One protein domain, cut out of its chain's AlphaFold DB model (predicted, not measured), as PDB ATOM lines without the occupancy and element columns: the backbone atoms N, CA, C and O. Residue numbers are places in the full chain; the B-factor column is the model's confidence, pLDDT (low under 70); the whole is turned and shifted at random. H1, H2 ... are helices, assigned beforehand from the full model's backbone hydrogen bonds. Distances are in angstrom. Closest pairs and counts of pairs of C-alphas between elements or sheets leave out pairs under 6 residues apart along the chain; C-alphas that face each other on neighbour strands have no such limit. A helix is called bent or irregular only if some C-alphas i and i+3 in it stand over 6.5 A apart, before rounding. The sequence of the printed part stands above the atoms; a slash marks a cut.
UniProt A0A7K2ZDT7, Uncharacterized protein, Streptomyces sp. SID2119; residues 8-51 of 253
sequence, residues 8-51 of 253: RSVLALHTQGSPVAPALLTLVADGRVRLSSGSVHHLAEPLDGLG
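This is residues 8 to 51 of the 253 residues of an uncharacterized protein of Streptomyces sp. SID2119 (UniProt A0A7K2ZDT7). Three short helices make a small triangle: H1 and H3 side by side, running the same way, with H2 slanting against both. Residues 30 to 39 loop along one side from H2 to H3. The 44 printed residues, with three named helices in the order H1 H2 H3 and no named strand, are all helix in class and compact, radius of gyration of the C-alphas 9.3 A, spans 21 by 20 by 16 A.

H1, residues 8 to 15, touches H2, residues 21 to 29, at a steep tilt of 46 degrees, opposite ways; the closest C-alphas, of His 14 and Ala 21, are 5.1 A apart. H1 touches H3, residues 40 to 48, at a shallow tilt of 13 degrees, closest at C-alphas 11 and 43, 6.5 A. H2 touches H3 at a steep tilt of 57 degrees, opposite ways, closest at C-alphas 25 and 47, 6.7 A. In H1 and H2 every O i to N i+4 pair is within hydrogen-bond range; in H3 2 of 5 are, and 5 of 6 O i to N i+3 pairs.

H1 begins at C-alpha 8 (160.403, 175.844, 189.959) and is 10.4 A long. H2 is 12.2 A. H3, 11.9 A, is irregular, C-alphas 42 and 45 being 7.8 A apart, and ends at C-alpha 48 (173.485, 165.627, 187.175).

The C-alphas farthest apart, of Ser 36 and Gly 51, are 23.9 A apart. The printed part has no cut, no long link and no residue under pLDDT 70.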
ATOM      1  N   ARG A   8     160.813 176.077 188.568       87.62
ATOM      2  CA  ARG A   8     160.403 175.844 189.959       87.62
ATOM      3  C   ARG A   8     159.380 174.714 190.085       87.62
ATOM      4  O   ARG A   8     159.442 173.944 191.036       87.62
ATOM      5  N   SER A   9     158.451 174.607 189.136       91.25
ATOM      6  CA  SER A   9     157.466 173.520 189.095       91.25
ATOM      7  C   SER A   9     158.121 172.175 188.776       91.25
ATOM      8  O   SER A   9     157.793 171.181 189.417       91.25
ATOM      9  N   VAL A  10     159.064 172.145 187.827       90.12
ATOM     10  CA  VAL A  10     159.832 170.932 187.490       90.12
ATOM     11  C   VAL A  10     160.661 170.466 188.686       90.12
ATOM     12  O   VAL A  10     160.628 169.286 189.030       90.12
ATOM     13  N   LEU A  11     161.329 171.396 189.371       90.81
ATOM     14  CA  LEU A  11     162.085 171.100 190.583       90.81
ATOM     15  C   LEU A  11     161.177 170.555 191.694       90.81
ATOM     16  O   LEU A  11     161.495 169.534 192.288       90.81
ATOM     17  N   ALA A  12     160.016 171.173 191.928       92.62
ATOM     18  CA  ALA A  12     159.061 170.694 192.926       92.62
ATOM     19  C   ALA A  12     158.570 169.264 192.633       92.62
ATOM     20  O   ALA A  12     158.484 168.454 193.554       92.62
ATOM     21  N   LEU A  13     158.299 168.931 191.364       92.06
ATOM     22  CA  LEU A  13     157.932 167.569 190.955       92.06
ATOM     23  C   LEU A  13     159.059 166.567 191.217       92.06
ATOM     24  O   LEU A  13     158.793 165.454 191.670       92.06
ATOM     25  N   HIS A  14     160.302 166.962 190.945       91.56
ATOM     26  CA  HIS A  14     161.476 166.141 191.220       91.56
ATOM     27  C   HIS A  14     161.653 165.903 192.728       91.56
ATOM     28  O   HIS A  14     161.743 164.756 193.155       91.56
ATOM     29  N   THR A  15     161.592 166.956 193.550       90.75
ATOM     30  CA  THR A  15     161.700 166.854 195.016       90.75
ATOM     31  C   THR A  15     160.576 166.015 195.634       90.75
ATOM     32  O   THR A  15     160.788 165.337 196.632       90.75
ATOM     33  N   GLN A  16     159.382 166.027 195.038       92.88
ATOM     34  CA  GLN A  16     158.246 165.204 195.469       92.88
ATOM     35  C   GLN A  16     158.349 163.731 195.034       92.88
ATOM     36  O   GLN A  16     157.463 162.945 195.365       92.88
ATOM     37  N   GLY A  17     159.384 163.345 194.279       88.56
ATOM     38  CA  GLY A  17     159.541 161.980 193.775       88.56
ATOM     39  C   GLY A  17     158.507 161.604 192.710       88.56
ATOM     40  O   GLY A  17     158.144 160.436 192.584       88.56
ATOM     41  N   SER A  18     157.993 162.581 191.957       92.12
ATOM     42  CA  SER A  18     157.001 162.319 190.915       92.12
ATOM     43  C   SER A  18     157.581 161.405 189.823       92.12
ATOM     44  O   SER A  18     158.649 161.708 189.286       92.12
ATOM     45  N   PRO A  19     156.861 160.348 189.396       87.81
ATOM     46  CA  PRO A  19     157.336 159.443 188.344       87.81
ATOM     47  C   PRO A  19     157.473 160.126 186.974       87.81
ATOM     48  O   PRO A  19     158.144 159.606 186.090       87.81
ATOM     49  N   VAL A  20     156.855 161.298 186.785       89.38
ATOM     50  CA  VAL A  20     156.927 162.075 185.537       89.38
ATOM     51  C   VAL A  20     158.172 162.971 185.489       89.38
ATOM     52  O   VAL A  20     158.607 163.365 184.407       89.38
ATOM     53  N   ALA A  21     158.779 163.287 186.640       91.00
ATOM     54  CA  ALA A  21     159.881 164.242 186.722       91.00
ATOM     55  C   ALA A  21     161.128 163.842 185.903       91.00
ATOM     56  O   ALA A  21     161.640 164.712 185.199       91.00
ATOM     57  N   PRO A  22     161.594 162.573 185.897       87.56
ATOM     58  CA  PRO A  22     162.763 162.183 185.106       87.56
ATOM     59  C   PRO A  22     162.549 162.376 183.601       87.56
ATOM     60  O   PRO A  22     163.381 162.979 182.934       87.56
ATOM     61  N   ALA A  23     161.394 161.947 183.078       89.62
ATOM     62  CA  ALA A  23     161.065 162.110 181.663       89.62
ATOM     63  C   ALA A  23     160.983 163.590 181.262       89.62
ATOM     64  O   ALA A  23     161.427 163.980 180.183       89.62
ATOM     65  N   LEU A  24     160.439 164.431 182.143       89.44
ATOM     66  CA  LEU A  24     160.329 165.860 181.890       89.44
ATOM     67  C   LEU A  24     161.697 166.562 181.940       89.44
ATOM     68  O   LEU A  24     161.951 167.433 181.114       89.44
ATOM     69  N   LEU A  25     162.594 166.147 182.839       89.94
ATOM     70  CA  LEU A  25     163.983 166.617 182.886       89.94
ATOM     71  C   LEU A  25     164.758 166.238 181.616       89.94
ATOM     72  O   LEU A  25     165.443 167.096 181.066       89.94
ATOM     73  N   THR A  26     164.585 165.019 181.091       89.44
ATOM     74  CA  THR A  26     165.166 164.612 179.797       89.44
ATOM     75  C   THR A  26     164.667 165.491 178.653       89.44
ATOM     76  O   THR A  26     165.464 166.004 177.878       89.44
ATOM     77  N   LEU A  27     163.355 165.743 178.572       88.06
ATOM     78  CA  LEU A  27     162.789 166.590 177.517       88.06
ATOM     79  C   LEU A  27     163.260 168.049 177.596       88.06
ATOM     80  O   LEU A  27     163.381 168.705 176.561       88.06
ATOM     81  N   VAL A  28     163.499 168.565 178.805       87.06
ATOM     82  CA  VAL A  28     164.060 169.907 179.013       87.06
ATOM     83  C   VAL A  28     165.545 169.942 178.637       87.06
ATOM     84  O   VAL A  28     165.964 170.883 177.967       87.06
ATOM     85  N   ALA A  29     166.324 168.917 179.001       84.62
ATOM     86  CA  ALA A  29     167.736 168.791 178.625       84.62
ATOM     87  C   ALA A  29     167.923 168.685 177.101       84.62
ATOM     88  O   ALA A  29     168.795 169.344 176.542       84.62
ATOM     89  N   ASP A  30     167.040 167.946 176.425       81.12
ATOM     90  CA  ASP A  30     166.998 167.819 174.962       81.12
ATOM     91  C   ASP A  30     166.449 169.077 174.251       81.12
ATOM     92  O   ASP A  30     166.314 169.091 173.026       81.12
ATOM     93  N   GLY A  31     166.039 170.113 174.994       78.38
ATOM     94  CA  GLY A  31     165.451 171.340 174.440       78.38
ATOM     95  C   GLY A  31     164.058 171.165 173.817       78.38
ATOM     96  O   GLY A  31     163.541 172.085 173.183       78.38
ATOM     97  N   ARG A  32     163.415 170.005 173.999       76.81
ATOM     98  CA  ARG A  32     162.092 169.684 173.431       76.81
ATOM     99  C   ARG A  32     160.937 170.325 174.197       76.81
ATOM    100  O   ARG A  32     159.860 170.507 173.634       76.81
ATOM    101  N   VAL A  33     161.147 170.664 175.470       82.25
ATOM    102  CA  VAL A  33     160.189 171.397 176.307       82.25
ATOM    103  C   VAL A  33     160.842 172.682 176.799       82.25
ATOM    104  O   VAL A  33     161.838 172.647 177.517       82.25
ATOM    105  N   ARG A  34     160.257 173.827 176.432       79.12
ATOM    106  CA  ARG A  34     160.678 175.131 176.955       79.12
ATOM    107  C   ARG A  34     160.062 175.367 178.329       79.12
ATOM    108  O   ARG A  34     158.930 174.963 178.588       79.12
ATOM    109  N   LEU A  35     160.802 176.052 179.191       83.00
ATOM    110  CA  LEU A  35     160.309 176.487 180.491       83.00
ATOM    111  C   LEU A  35     159.575 177.820 180.332       83.00
ATOM    112  O   LEU A  35     160.044 178.707 179.623       83.00
ATOM    113  N   SER A  36     158.433 177.976 181.002       78.75
ATOM    114  CA  SER A  36     157.689 179.246 181.000       78.75
ATOM    115  C   SER A  36     158.378 180.329 181.834       78.75
ATOM    116  O   SER A  36     158.200 181.516 181.579       78.75
ATOM    117  N   SER A  37     159.174 179.929 182.829       75.31
ATOM    118  CA  SER A  37     160.035 180.816 183.614       75.31
ATOM    119  C   SER A  37     161.162 180.045 184.309       75.31
ATOM    120  O   SER A  37     161.012 178.867 184.650       75.31
ATOM    121  N   GLY A  38     162.284 180.732 184.544       73.81
ATOM    122  CA  GLY A  38     163.504 180.164 185.126       73.81
ATOM    123  C   GLY A  38     164.419 179.483 184.100       73.81
ATOM    124  O   GLY A  38     163.986 179.078 183.025       73.81
ATOM    125  N   SER A  39     165.705 179.382 184.437       76.31
ATOM    126  CA  SER A  39     166.736 178.733 183.614       76.31
ATOM    127  C   SER A  39     166.845 177.229 183.896       76.31
ATOM    128  O   SER A  39     166.667 176.794 185.036       76.31
ATOM    129  N   VAL A  40     167.217 176.456 182.866       81.94
ATOM    130  CA  VAL A  40     167.561 175.022 182.946       81.94
ATOM    131  C   VAL A  40     168.648 174.754 183.988       81.94
ATOM    132  O   VAL A  40     168.648 173.709 184.625       81.94
ATOM    133  N   HIS A  41     169.522 175.718 184.272       78.50
ATOM    134  CA  HIS A  41     170.536 175.541 185.309       78.50
ATOM    135  C   HIS A  41     169.976 175.501 186.735       78.50
ATOM    136  O   HIS A  41     170.612 174.948 187.629       78.50
ATOM    137  N   HIS A  42     168.778 176.033 186.995       83.88
ATOM    138  CA  HIS A  42     168.124 175.782 188.286       83.88
ATOM    139  C   HIS A  42     167.742 174.302 188.468       83.88
ATOM    140  O   HIS A  42     167.340 173.912 189.558       83.88
ATOM    141  N   LEU A  43     167.878 173.492 187.413       87.06
ATOM    142  CA  LEU A  43     167.689 172.045 187.396       87.06
ATOM    143  C   LEU A  43     169.024 171.284 187.295       87.06
ATOM    144  O   LEU A  43     168.998 170.080 187.071       87.06
ATOM    145  N   ALA A  44     170.176 171.951 187.456       85.88
ATOM    146  CA  ALA A  44     171.494 171.336 187.277       85.88
ATOM    147  C   ALA A  44     171.721 170.122 188.195       85.88
ATOM    148  O   ALA A  44     172.165 169.085 187.723       85.88
ATOM    149  N   GLU A  45     171.359 170.223 189.474       86.88
ATOM    150  CA  GLU A  45     171.492 169.125 190.443       86.88
ATOM    151  C   GLU A  45     170.597 167.910 190.090       86.88
ATOM    152  O   GLU A  45     171.118 166.798 189.999       86.88
ATOM    153  N   PRO A  46     169.291 168.077 189.777       87.12
ATOM    154  CA  PRO A  46     168.466 166.991 189.238       87.12
ATOM    155  C   PRO A  46     168.980 166.366 187.932       87.12
ATOM    156  O   PRO A  46     168.810 165.166 187.722       87.12
ATOM    157  N   LEU A  47     169.550 167.171 187.030       86.50
ATOM    158  CA  LEU A  47     170.082 166.702 185.746       86.50
ATOM    159  C   LEU A  47     171.361 165.880 185.934       86.50
ATOM    160  O   LEU A  47     171.477 164.804 185.348       86.50
ATOM    161  N   ASP A  48     172.262 166.342 186.801       87.94
ATOM    162  CA  ASP A  48     173.485 165.627 187.175       87.94
ATOM    163  C   ASP A  48     173.161 164.286 187.850       87.94
ATOM    164  O   ASP A  48     173.700 163.245 187.474       87.94
ATOM    165  N   GLY A  49     172.163 164.268 188.743       85.00
ATOM    166  CA  GLY A  49     171.659 163.038 189.361       85.00
ATOM    167  C   GLY A  49     171.085 162.011 188.372       85.00
ATOM    168  O   GLY A  49     171.003 160.826 188.697       85.00
ATOM    169  N   LEU A  50     170.711 162.437 187.160       85.75
ATOM    170  CA  LEU A  50     170.257 161.573 186.063       85.75
ATOM    171  C   LEU A  50     171.359 161.279 185.028       85.75
ATOM    172  O   LEU A  50     171.097 160.572 184.055       85.75
ATOM    173  N   GLY A  51     172.573 161.811 185.210       83.38
ATOM    174  CA  GLY A  51     173.670 161.709 184.244       83.38
ATOM    175  C   GLY A  51     173.404 162.456 182.933       83.38
ATOM    176  O   GLY A  51     173.981 162.111 181.901       83.38
TER     177      GLY A  51